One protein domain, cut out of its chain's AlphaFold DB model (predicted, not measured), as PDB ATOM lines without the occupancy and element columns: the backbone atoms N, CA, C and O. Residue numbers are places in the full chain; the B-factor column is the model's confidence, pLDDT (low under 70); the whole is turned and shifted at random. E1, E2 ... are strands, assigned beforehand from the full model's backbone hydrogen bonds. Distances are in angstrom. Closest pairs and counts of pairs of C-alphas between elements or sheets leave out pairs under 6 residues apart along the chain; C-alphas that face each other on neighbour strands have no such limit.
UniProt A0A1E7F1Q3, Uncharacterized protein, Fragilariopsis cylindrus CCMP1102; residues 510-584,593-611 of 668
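AT A GLANCE: This is residues 510 to 584 and 593 to 611 of the 668 residues of an uncharacterized protein of Fragilariopsis cylindrus CCMP1102 (UniProt A0A1E7F1Q3). With little regular structure, this is an elongated string of loops, the small hairpin E1-E2 towards one end and, past looping residues 539 to 573, the pair E3-E4 beside hairpin E5-E6 towards the other. The printed part has 94 residues, no named helix and six strands, E1 to E6 in order, in three antiparallel two-stranded sheets; the class is all strand, with 24 residues in named elements. It is compact, radius of gyration of the C-alphas 13.8 A, spanning 42 by 24 by 21 A.

IN THESE COORDINATES: E1, residues 524 to 527, 9.8 A long, begins at C-alpha (165.258, 249.589, 197.945). E2 is residues 535 to 538, E3 574 to 577, E4 595 to 598 and E5 601 to 604. E6, residues 607 to 610, 9.9 A, ends at C-alpha (141.779, 241.622, 211.373).

HOW THE PARTS SIT: Hairpin E1 and E2 has N 526 and O 536 within hydrogen-bond range, 2.9 A. Antiparallel E3 and E4 have N 576 and O 596, 2.9 A; hairpin E5 and E6, N 604 and O 607, 2.8 A. The closest C-alphas of E3 and E6, Leu 577 and Thr 609, are 4.3 A apart. E1 and E3 are apart.

THE WHOLE: The farthest C-alphas, Asn 517 and Asn 581, are 42.6 A apart. Residues 585 to 592 are cut out, a C-alpha gap of 14.6 A. The link E2 to E3 is long, 35 residues. pLDDT is under 70 at 541 to 544, 580 to 584 and 593.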
ATOM      1  N   THR A 510     167.430 253.256 208.266       85.25
ATOM      2  CA  THR A 510     166.712 254.434 207.769       85.25
ATOM      3  C   THR A 510     167.428 255.021 206.567       85.25
ATOM      4  O   THR A 510     168.622 255.293 206.642       85.25
ATOM      5  N   CYS A 511     166.698 255.274 205.501       88.81
ATOM      6  CA  CYS A 511     167.196 255.985 204.331       88.81
ATOM      7  C   CYS A 511     166.381 257.271 204.151       88.81
ATOM      8  O   CYS A 511     165.345 257.450 204.797       88.81
ATOM      9  N   GLN A 512     166.857 258.200 203.332       88.69
ATOM     10  CA  GLN A 512     166.219 259.502 203.139       88.69
ATOM     11  C   GLN A 512     165.554 259.593 201.767       88.69
ATOM     12  O   GLN A 512     166.138 259.214 200.755       88.69
ATOM     13  N   ASP A 513     164.319 260.101 201.741       85.31
ATOM     14  CA  ASP A 513     163.587 260.498 200.529       85.31
ATOM     15  C   ASP A 513     163.559 259.446 199.397       85.31
ATOM     16  O   ASP A 513     163.612 259.785 198.214       85.31
ATOM     17  N   GLY A 514     163.496 258.153 199.736       84.88
ATOM     18  CA  GLY A 514     163.488 257.074 198.737       84.88
ATOM     19  C   GLY A 514     164.837 256.845 198.032       84.88
ATOM     20  O   GLY A 514     164.882 256.206 196.978       84.88
ATOM     21  N   ASN A 515     165.948 257.357 198.571       88.06
ATOM     22  CA  ASN A 515     167.273 257.240 197.967       88.06
ATOM     23  C   ASN A 515     167.859 255.826 198.110       88.06
ATOM     24  O   ASN A 515     168.511 255.489 199.096       88.06
ATOM     25  N   ASN A 516     167.706 255.013 197.065       86.81
ATOM     26  CA  ASN A 516     168.237 253.645 197.017       86.81
ATOM     27  C   ASN A 516     169.763 253.551 197.178       86.81
ATOM     28  O   ASN A 516     170.257 252.483 197.510       86.81
ATOM     29  N   ASN A 517     170.522 254.632 196.954       86.00
ATOM     30  CA  ASN A 517     171.980 254.602 197.128       86.00
ATOM     31  C   ASN A 517     172.402 254.519 198.602       86.00
ATOM     32  O   ASN A 517     173.555 254.208 198.883       86.00
ATOM     33  N   GLU A 518     171.488 254.815 199.528       86.88
ATOM     34  CA  GLU A 518     171.693 254.639 200.970       86.88
ATOM     35  C   GLU A 518     171.421 253.198 201.417       86.88
ATOM     36  O   GLU A 518     171.677 252.852 202.566       86.88
ATOM     37  N   CYS A 519     170.926 252.357 200.507       86.31
ATOM     38  CA  CYS A 519     170.614 250.965 200.761       86.31
ATOM     39  C   CYS A 519     171.651 250.055 200.096       86.31
ATOM     40  O   CYS A 519     171.809 250.034 198.874       86.31
ATOM     41  N   ASN A 520     172.366 249.274 200.903       80.75
ATOM     42  CA  ASN A 520     173.355 248.323 200.403       80.75
ATOM     43  C   ASN A 520     172.686 247.081 199.787       80.75
ATOM     44  O   ASN A 520     171.491 246.834 199.944       80.75
ATOM     45  N   ASN A 521     173.482 246.254 199.101       76.38
ATOM     46  CA  ASN A 521     173.104 244.892 198.694       76.38
ATOM     47  C   ASN A 521     171.838 244.778 197.814       76.38
ATOM     48  O   ASN A 521     171.170 243.746 197.813       76.38
ATOM     49  N   GLY A 522     171.519 245.813 197.027       75.69
ATOM     50  CA  GLY A 522     170.368 245.796 196.113       75.69
ATOM     51  C   GLY A 522     169.010 245.962 196.802       75.69
ATOM     52  O   GLY A 522     167.984 245.666 196.190       75.69
ATOM     53  N   LEU A 523     169.004 246.421 198.056       83.56
ATOM     54  CA  LEU A 523     167.809 246.846 198.779       83.56
ATOM     55  C   LEU A 523     167.248 248.151 198.196       83.56
ATOM     56  O   LEU A 523     167.960 248.932 197.564       83.56
ATOM     57  N   VAL A 524     165.958 248.389 198.422       89.00
ATOM     58  CA  VAL A 524     165.258 249.589 197.945       89.00
ATOM     59  C   VAL A 524     164.823 250.414 199.151       89.00
ATOM     60  O   VAL A 524     164.356 249.864 200.147       89.00
ATOM     61  N   CYS A 525     164.985 251.731 199.065       90.31
ATOM     62  CA  CYS A 525     164.540 252.669 200.081       90.31
ATOM     63  C   CYS A 525     163.034 252.911 199.921       90.31
ATOM     64  O   CYS A 525     162.597 253.559 198.968       90.31
ATOM     65  N   GLY A 526     162.231 252.362 200.832       90.94
ATOM     66  CA  GLY A 526     160.774 252.435 200.783       90.94
ATOM     67  C   GLY A 526     160.169 252.996 202.063       90.94
ATOM     68  O   GLY A 526     160.757 252.923 203.142       90.94
ATOM     69  N   ARG A 527     158.965 253.555 201.954       91.38
ATOM     70  CA  ARG A 527     158.191 254.005 203.112       91.38
ATOM     71  C   ARG A 527     157.675 252.840 203.929       91.38
ATOM     72  O   ARG A 527     157.244 251.834 203.372       91.38
ATOM     73  N   TYR A 528     157.645 252.996 205.245       85.75
ATOM     74  CA  TYR A 528     157.049 252.003 206.146       85.75
ATOM     75  C   TYR A 528     155.884 252.559 206.985       85.75
ATOM     76  O   TYR A 528     155.247 251.819 207.739       85.75
ATOM     77  N   ASP A 529     155.587 253.854 206.855       83.12
ATOM     78  CA  ASP A 529     154.439 254.518 207.471       83.12
ATOM     79  C   ASP A 529     153.911 255.674 206.587       83.12
ATOM     80  O   ASP A 529     154.389 255.904 205.475       83.12
ATOM     81  N   ASN A 530     152.880 256.385 207.058       82.31
ATOM     82  CA  ASN A 530     152.253 257.498 206.328       82.31
ATOM     83  C   ASN A 530     153.039 258.817 206.373       82.31
ATOM     84  O   ASN A 530     152.650 259.793 205.724       82.31
ATOM     85  N   SER A 531     154.117 258.888 207.146       80.25
ATOM     86  CA  SER A 531     154.981 260.055 207.202       80.25
ATOM     87  C   SER A 531     155.681 260.253 205.865       80.25
ATOM     88  O   SER A 531     156.212 259.321 205.261       80.25
ATOM     89  N   ALA A 532     155.742 261.509 205.425       77.50
ATOM     90  CA  ALA A 532     156.467 261.905 204.219       77.50
ATOM     91  C   ALA A 532     157.974 261.616 204.276       77.50
ATOM     92  O   ALA A 532     158.633 261.662 203.242       77.50
ATOM     93  N   THR A 533     158.507 261.347 205.470       81.62
ATOM     94  CA  THR A 533     159.946 261.305 205.749       81.62
ATOM     95  C   THR A 533     160.421 259.984 206.355       81.62
ATOM     96  O   THR A 533     161.597 259.869 206.684       81.62
ATOM     97  N   SER A 534     159.536 259.008 206.563       86.38
ATOM     98  CA  SER A 534     159.889 257.733 207.196       86.38
ATOM     99  C   SER A 534     160.182 256.677 206.133       86.38
ATOM    100  O   SER A 534     159.270 255.999 205.652       86.38
ATOM    101  N   TYR A 535     161.457 256.524 205.776       90.00
ATOM    102  CA  TYR A 535     161.903 255.490 204.846       90.00
ATOM    103  C   TYR A 535     162.900 254.545 205.507       90.00
ATOM    104  O   TYR A 535     163.676 254.931 206.383       90.00
ATOM    105  N   GLN A 536     162.884 253.298 205.056       91.19
ATOM    106  CA  GLN A 536     163.850 252.285 205.444       91.19
ATOM    107  C   GLN A 536     164.263 251.449 204.232       91.19
ATOM    108  O   GLN A 536     163.513 251.314 203.264       91.19
ATOM    109  N   CYS A 537     165.453 250.869 204.292       90.69
ATOM    110  CA  CYS A 537     165.911 249.913 203.299       90.69
ATOM    111  C   CYS A 537     165.186 248.578 203.493       90.69
ATOM    112  O   CYS A 537     165.170 248.027 204.597       90.69
ATOM    113  N   CYS A 538     164.560 248.064 202.434       87.75
ATOM    114  CA  CYS A 538     163.809 246.814 202.474       87.75
ATOM    115  C   CYS A 538     164.073 245.925 201.259       87.75
ATOM    116  O   CYS A 538     164.354 246.395 200.151       87.75
ATOM    117  N   HIS A 539     163.964 244.611 201.479       82.38
ATOM    118  CA  HIS A 539     163.974 243.620 200.411       82.38
ATOM    119  C   HIS A 539     162.723 243.779 199.567       82.38
ATOM    120  O   HIS A 539     161.669 243.224 199.868       82.38
ATOM    121  N   CYS A 540     162.861 244.527 198.483       75.25
ATOM    122  CA  CYS A 540     161.841 244.560 197.469       75.25
ATOM    123  C   CYS A 540     162.420 244.498 196.069       75.25
ATOM    124  O   CYS A 540     163.475 245.056 195.779       75.25
ATOM    125  N   THR A 541     161.696 243.832 195.176       68.06
ATOM    126  CA  THR A 541     161.928 243.989 193.748       68.06
ATOM    127  C   THR A 541     161.163 245.233 193.287       68.06
ATOM    128  O   THR A 541     160.008 245.423 193.662       68.06
ATOM    129  N   ASN A 542     161.780 246.106 192.479       59.38
ATOM    130  CA  ASN A 542     161.215 247.410 192.064       59.38
ATOM    131  C   ASN A 542     159.775 247.375 191.497       59.38
ATOM    132  O   ASN A 542     159.169 248.426 191.329       59.38
ATOM    133  N   LYS A 543     159.231 246.201 191.155       66.00
ATOM    134  CA  LYS A 543     157.869 246.054 190.628       66.00
ATOM    135  C   LYS A 543     156.815 245.800 191.703       66.00
ATOM    136  O   LYS A 543     155.680 246.213 191.507       66.00
ATOM    137  N   ASP A 544     157.183 245.170 192.815       69.12
ATOM    138  CA  ASP A 544     156.211 244.716 193.817       69.12
ATOM    139  C   ASP A 544     155.948 245.766 194.906       69.12
ATOM    140  O   ASP A 544     154.956 245.663 195.625       69.12
ATOM    141  N   CYS A 545     156.800 246.793 195.014       81.88
ATOM    142  CA  CYS A 545     156.703 247.840 196.039       81.88
ATOM    143  C   CYS A 545     156.377 249.234 195.523       81.88
ATOM    144  O   CYS A 545     156.166 250.130 196.336       81.88
ATOM    145  N   LEU A 546     156.340 249.435 194.205       86.75
ATOM    146  CA  LEU A 546     155.998 250.729 193.630       86.75
ATOM    147  C   LEU A 546     154.474 250.861 193.547       86.75
ATOM    148  O   LEU A 546     153.835 250.279 192.671       86.75
ATOM    149  N   ILE A 547     153.893 251.635 194.458       83.94
ATOM    150  CA  ILE A 547     152.460 251.914 194.523       83.94
ATOM    151  C   ILE A 547     152.271 253.413 194.308       83.94
ATOM    152  O   ILE A 547     152.753 254.216 195.096       83.94
ATOM    153  N   GLN A 548     151.560 253.792 193.240       84.81
ATOM    154  CA  GLN A 548     151.293 255.200 192.899       84.81
ATOM    155  C   GLN A 548     152.572 256.058 192.812       84.81
ATOM    156  O   GLN A 548     152.633 257.147 193.371       84.81
ATOM    157  N   ASP A 549     153.589 255.545 192.113       85.62
ATOM    158  CA  ASP A 549     154.908 256.178 191.944       85.62
ATOM    159  C   ASP A 549     155.724 256.338 193.244       85.62
ATOM    160  O   ASP A 549     156.747 257.020 193.253       85.62
ATOM    161  N   GLU A 550     155.325 255.660 194.324       88.00
ATOM    162  CA  GLU A 550     156.031 255.655 195.603       88.00
ATOM    163  C   GLU A 550     156.404 254.236 196.043       88.00
ATOM    164  O   GLU A 550     155.595 253.310 195.970       88.00
ATOM    165  N   THR A 551     157.643 254.050 196.499       89.94
ATOM    166  CA  THR A 551     158.115 252.755 196.997       89.94
ATOM    167  C   THR A 551     157.690 252.552 198.449       89.94
ATOM    168  O   THR A 551     157.997 253.381 199.304       89.94
ATOM    169  N   TRP A 552     157.073 251.411 198.750       91.06
ATOM    170  CA  TRP A 552     156.687 250.997 200.100       91.06
ATOM    171  C   TRP A 552     157.419 249.732 200.540       91.06
ATOM    172  O   TRP A 552     157.516 248.771 199.789       91.06
ATOM    173  N   CYS A 553     157.892 249.686 201.779       91.06
ATOM    174  CA  CYS A 553     158.374 248.455 202.390       91.06
ATOM    175  C   CYS A 553     157.180 247.608 202.812       91.06
ATOM    176  O   CYS A 553     156.437 248.005 203.704       91.06
ATOM    177  N   ARG A 554     156.967 246.469 202.152       89.25
ATOM    178  CA  ARG A 554     155.771 245.639 202.339       89.25
ATOM    179  C   ARG A 554     156.035 244.513 203.332       89.25
ATOM    180  O   ARG A 554     157.055 243.839 203.246       89.25
ATOM    181  N   ASN A 555     155.096 244.304 204.245       88.19
ATOM    182  CA  ASN A 555     155.123 243.232 205.230       88.19
ATOM    183  C   ASN A 555     154.196 242.079 204.815       88.19
ATOM    184  O   ASN A 555     153.087 242.302 204.321       88.19
ATOM    185  N   ASP A 556     154.634 240.846 205.057       89.25
ATOM    186  CA  ASP A 556     153.829 239.644 204.829       89.25
ATOM    187  C   ASP A 556     152.663 239.525 205.828       89.25
ATOM    188  O   ASP A 556     152.553 240.276 206.804       89.25
ATOM    189  N   LYS A 557     151.778 238.541 205.612       91.69
ATOM    190  CA  LYS A 557     150.660 238.240 206.521       91.69
ATOM    191  C   LYS A 557     151.163 238.051 207.956       91.69
ATOM    192  O   LYS A 557     152.056 237.254 208.223       91.69
ATOM    193  N   GLY A 558     150.535 238.759 208.893       86.94
ATOM    194  CA  GLY A 558     150.904 238.781 210.308       86.94
ATOM    195  C   GLY A 558     151.980 239.810 210.665       86.94
ATOM    196  O   GLY A 558     152.134 240.107 211.850       86.94
ATOM    197  N   GLY A 559     152.671 240.390 209.679       86.19
ATOM    198  CA  GLY A 559     153.615 241.482 209.887       86.19
ATOM    199  C   GLY A 559     152.918 242.747 210.383       86.19
ATOM    200  O   GLY A 559     151.764 243.014 210.041       86.19
ATOM    201  N   LEU A 560     153.603 243.515 211.231       86.19
ATOM    202  CA  LEU A 560     153.081 244.788 211.727       86.19
ATOM    203  C   LEU A 560     153.014 245.791 210.586       86.19
ATOM    204  O   LEU A 560     153.928 245.859 209.773       86.19
ATOM    205  N   CYS A 561     151.961 246.596 210.574       89.75
ATOM    206  CA  CYS A 561     151.855 247.709 209.649       89.75
ATOM    207  C   CYS A 561     151.470 248.992 210.381       89.75
ATOM    208  O   CYS A 561     150.993 248.954 211.521       89.75
ATOM    209  N   SER A 562     151.735 250.135 209.756       83.06
ATOM    210  CA  SER A 562     151.578 251.444 210.396       83.06
ATOM    211  C   SER A 562     150.292 252.132 209.936       83.06
ATOM    212  O   SER A 562     149.981 252.174 208.746       83.06
ATOM    213  N   ASP A 563     149.541 252.680 210.897       79.69
ATOM    214  CA  ASP A 563     148.415 253.606 210.695       79.69
ATOM    215  C   ASP A 563     147.294 253.164 209.734       79.69
ATOM    216  O   ASP A 563     146.560 254.002 209.210       79.69
ATOM    217  N   GLY A 564     147.127 251.856 209.517       86.94
ATOM    218  CA  GLY A 564     146.067 251.321 208.661       86.94
ATOM    219  C   GLY A 564     146.302 251.519 207.159       86.94
ATOM    220  O   GLY A 564     145.335 251.502 206.405       86.94
ATOM    221  N   ASN A 565     147.548 251.742 206.716       89.69
ATOM    222  CA  ASN A 565     147.860 251.872 205.291       89.69
ATOM    223  C   ASN A 565     148.212 250.518 204.652       89.69
ATOM    224  O   ASN A 565     149.257 249.929 204.938       89.69
ATOM    225  N   ASP A 566     147.358 250.067 203.734       91.69
ATOM    226  CA  ASP A 566     147.498 248.806 202.996       91.69
ATOM    227  C   ASP A 566     148.758 248.744 202.123       91.69
ATOM    228  O   ASP A 566     149.270 247.658 201.858       91.69
ATOM    229  N   ASN A 567     149.324 249.892 201.733       91.25
ATOM    230  CA  ASN A 567     150.553 249.945 200.939       91.25
ATOM    231  C   ASN A 567     151.755 249.335 201.678       91.25
ATOM    232  O   ASN A 567     152.710 248.890 201.046       91.25
ATOM    233  N   ASN A 568     151.703 249.275 203.014       90.62
ATOM    234  CA  ASN A 568     152.721 248.642 203.849       90.62
ATOM    235  C   ASN A 568     152.536 247.115 203.980       90.62
ATOM    236  O   ASN A 568     153.324 246.458 204.656       90.62
ATOM    237  N   CYS A 569     151.535 246.528 203.322       91.62
ATOM    238  CA  CYS A 569     151.264 245.094 203.323       91.62
ATOM    239  C   CYS A 569     151.479 244.472 201.940       91.62
ATOM    240  O   CYS A 569     151.290 245.137 200.921       91.62
ATOM    241  N   ALA A 570     151.885 243.199 201.896       89.31
ATOM    242  CA  ALA A 570     152.045 242.426 200.660       89.31
ATOM    243  C   ALA A 570     150.742 242.366 199.837       89.31
ATOM    244  O   ALA A 570     149.659 242.681 200.332       89.31
ATOM    245  N   ASP A 571     150.843 242.015 198.553       86.69
ATOM    246  CA  ASP A 571     149.712 242.151 197.628       86.69
ATOM    247  C   ASP A 571     148.507 241.304 198.041       86.69
ATOM    248  O   ASP A 571     148.646 240.146 198.431       86.69
ATOM    249  N   GLY A 572     147.319 241.910 197.994       88.12
ATOM    250  CA  GLY A 572     146.076 241.295 198.462       88.12
ATOM    251  C   GLY A 572     145.854 241.290 199.982       88.12
ATOM    252  O   GLY A 572     144.837 240.756 200.423       88.12
ATOM    253  N   LEU A 573     146.747 241.880 200.784       93.31
ATOM    254  CA  LEU A 573     146.570 242.040 202.233       93.31
ATOM    255  C   LEU A 573     146.111 243.456 202.601       93.31
ATOM    256  O   LEU A 573     146.386 244.418 201.890       93.31
ATOM    257  N   VAL A 574     145.448 243.575 203.753       94.19
ATOM    258  CA  VAL A 574     144.981 244.847 204.321       94.19
ATOM    259  C   VAL A 574     145.629 245.083 205.681       94.19
ATOM    260  O   VAL A 574     145.811 244.152 206.471       94.19
ATOM    261  N   CYS A 575     145.972 246.336 205.967       94.12
ATOM    262  CA  CYS A 575     146.529 246.765 207.239       94.12
ATOM    263  C   CYS A 575     145.405 246.960 208.268       94.12
ATOM    264  O   CYS A 575     144.867 248.052 208.460       94.12
ATOM    265  N   GLY A 576     145.008 245.870 208.926       94.75
ATOM    266  CA  GLY A 576     143.867 245.852 209.838       94.75
ATOM    267  C   GLY A 576     144.241 246.046 211.308       94.75
ATOM    268  O   GLY A 576     145.290 245.599 211.770       94.75
ATOM    269  N   LEU A 577     143.343 246.671 212.076       93.38
ATOM    270  CA  LEU A 577     143.411 246.752 213.535       93.38
ATOM    271  C   LEU A 577     143.470 245.352 214.149       93.38
ATOM    272  O   LEU A 577     142.698 244.460 213.787       93.38
ATOM    273  N   ILE A 578     144.338 245.184 215.139       89.75
ATOM    274  CA  ILE A 578     144.398 243.971 215.947       89.75
ATOM    275  C   ILE A 578     143.250 244.009 216.979       89.75
ATOM    276  O   ILE A 578     143.111 245.009 217.691       89.75
ATOM    277  N   PRO A 579     142.423 242.952 217.099       84.19
ATOM    278  CA  PRO A 579     141.328 242.898 218.064       84.19
ATOM    279  C   PRO A 579     141.785 243.176 219.500       84.19
ATOM    280  O   PRO A 579     142.763 242.626 220.001       84.19
ATOM    281  N   HIS A 580     141.032 244.029 220.193       64.94
ATOM    282  CA  HIS A 580     141.395 244.597 221.495       64.94
ATOM    283  C   HIS A 580     141.545 243.558 222.633       64.94
ATOM    284  O   HIS A 580     142.074 243.886 223.697       64.94
ATOM    285  N   ASN A 581     141.103 242.311 222.420       58.03
ATOM    286  CA  ASN A 581     141.181 241.220 223.396       58.03
ATOM    287  C   ASN A 581     142.497 240.432 223.356       58.03
ATOM    288  O   ASN A 581     142.794 239.732 224.321       58.03
ATOM    289  N   SER A 582     143.324 240.581 222.318       54.59
ATOM    290  CA  SER A 582     144.574 239.819 222.201       54.59
ATOM    291  C   SER A 582     145.751 240.441 222.990       54.59
ATOM    292  O   SER A 582     146.804 239.823 223.096       54.59
ATOM    293  N   TYR A 583     145.582 241.642 223.578       53.09
ATOM    294  CA  TYR A 583     146.662 242.424 224.226       53.09
ATOM    295  C   TYR A 583     146.367 242.936 225.651       53.09
ATOM    296  O   TYR A 583     147.166 243.679 226.232       53.09
ATOM    297  N   ALA A 584     145.253 242.538 226.267       41.84
ATOM    298  CA  ALA A 584     144.846 243.042 227.580       41.84
ATOM    299  C   ALA A 584     145.601 242.391 228.762       41.84
ATOM    300  O   ALA A 584     144.978 241.842 229.663       41.84
ATOM    301  N   ASN A 593     152.339 249.616 217.572       63.00
ATOM    302  CA  ASN A 593     151.537 249.596 216.351       63.00
ATOM    303  C   ASN A 593     150.301 248.712 216.556       63.00
ATOM    304  O   ASN A 593     150.403 247.535 216.897       63.00
ATOM    305  N   LYS A 594     149.116 249.304 216.376       86.94
ATOM    306  CA  LYS A 594     147.817 248.645 216.591       86.94
ATOM    307  C   LYS A 594     147.334 247.856 215.375       86.94
ATOM    308  O   LYS A 594     146.223 247.331 215.415       86.94
ATOM    309  N   TYR A 595     148.135 247.799 214.315       91.06
ATOM    310  CA  TYR A 595     147.750 247.233 213.031       91.06
ATOM    311  C   TYR A 595     148.717 246.131 212.596       91.06
ATOM    312  O   TYR A 595     149.907 246.155 212.919       91.06
ATOM    313  N   LYS A 596     148.186 245.158 211.857       93.19
ATOM    314  CA  LYS A 596     148.949 244.094 211.200       93.19
ATOM    315  C   LYS A 596     148.368 243.800 209.820       93.19
ATOM    316  O   LYS A 596     147.183 244.027 209.587       93.19
ATOM    317  N   CYS A 597     149.177 243.231 208.939       94.44
ATOM    318  CA  CYS A 597     148.732 242.772 207.632       94.44
ATOM    319  C   CYS A 597     147.910 241.486 207.771       94.44
ATOM    320  O   CYS A 597     148.384 240.490 208.327       94.44
ATOM    321  N   CYS A 598     146.675 241.488 207.276       94.75
ATOM    322  CA  CYS A 598     145.788 240.329 207.290       94.75
ATOM    323  C   CYS A 598     145.021 240.188 205.972       94.75
ATOM    324  O   CYS A 598     144.703 241.165 205.301       94.75
ATOM    325  N   ASP A 599     144.744 238.941 205.609       95.25
ATOM    326  CA  ASP A 599     143.906 238.539 204.476       95.25
ATOM    327  C   ASP A 599     142.430 238.405 204.885       95.25
ATOM    328  O   ASP A 599     141.542 238.688 204.085       95.25
ATOM    329  N   ASP A 600     142.160 238.020 206.138       94.50
ATOM    330  CA  ASP A 600     140.813 237.952 206.702       94.50
ATOM    331  C   ASP A 600     140.552 239.087 207.704       94.50
ATOM    332  O   ASP A 600     141.123 239.163 208.798       94.50
ATOM    333  N   TYR A 601     139.649 239.986 207.323       94.75
ATOM    334  CA  TYR A 601     139.270 241.155 208.105       94.75
ATOM    335  C   TYR A 601     137.773 241.446 207.969       94.75
ATOM    336  O   TYR A 601     137.063 240.908 207.117       94.75
ATOM    337  N   TYR A 602     137.266 242.305 208.844       93.31
ATOM    338  CA  TYR A 602     135.961 242.936 208.686       93.31
ATOM    339  C   TYR A 602     136.108 244.449 208.823       93.31
ATOM    340  O   TYR A 602     136.972 244.935 209.548       93.31
ATOM    341  N   LEU A 603     135.268 245.205 208.119       92.12
ATOM    342  CA  LEU A 603     135.259 246.662 208.219       92.12
ATOM    343  C   LEU A 603     134.403 247.083 209.418       92.12
ATOM    344  O   LEU A 603     133.196 246.842 209.446       92.12
ATOM    345  N   SER A 604     135.023 247.736 210.397       85.38
ATOM    346  CA  SER A 604     134.356 248.358 211.540       85.38
ATOM    347  C   SER A 604     134.506 249.872 211.429       85.38
ATOM    348  O   SER A 604     135.609 250.400 211.537       85.38
ATOM    349  N   ASN A 605     133.404 250.584 211.174       87.06
ATOM    350  CA  ASN A 605     133.401 252.037 210.941       87.06
ATOM    351  C   ASN A 605     134.364 252.500 209.825       87.06
ATOM    352  O   ASN A 605     134.986 253.551 209.935       87.06
ATOM    353  N   GLY A 606     134.497 251.707 208.756       85.44
ATOM    354  CA  GLY A 606     135.388 252.012 207.630       85.44
ATOM    355  C   GLY A 606     136.869 251.712 207.881       85.44
ATOM    356  O   GLY A 606     137.670 251.905 206.976       85.44
ATOM    357  N   ILE A 607     137.227 251.210 209.065       87.75
ATOM    358  CA  ILE A 607     138.577 250.742 209.390       87.75
ATOM    359  C   ILE A 607     138.579 249.215 209.324       87.75
ATOM    360  O   ILE A 607     137.687 248.567 209.878       87.75
ATOM    361  N   ALA A 608     139.558 248.628 208.641       92.88
ATOM    362  CA  ALA A 608     139.737 247.184 208.640       92.88
ATOM    363  C   ALA A 608     140.163 246.698 210.029       92.88
ATOM    364  O   ALA A 608     141.060 247.265 210.643       92.88
ATOM    365  N   THR A 609     139.535 245.632 210.517       93.50
ATOM    366  CA  THR A 609     139.912 244.926 211.743       93.50
ATOM    367  C   THR A 609     140.191 243.477 211.384       93.50
ATOM    368  O   THR A 609     139.305 242.792 210.869       93.50
ATOM    369  N   CYS A 610     141.407 243.005 211.649       94.00
ATOM    370  CA  CYS A 610     141.779 241.622 211.373       94.00
ATOM    371  C   CYS A 610     140.927 240.677 212.217       94.00
ATOM    372  O   CYS A 610     140.754 240.905 213.418       94.00
ATOM    373  N   LYS A 611     140.412 239.600 211.623       91.12
ATOM    374  CA  LYS A 611     139.773 238.552 212.420       91.12
ATOM    375  C   LYS A 611     140.850 237.830 213.231       91.12
ATOM    376  O   LYS A 611     141.986 237.670 212.782       91.12
TER     377      LYS A 611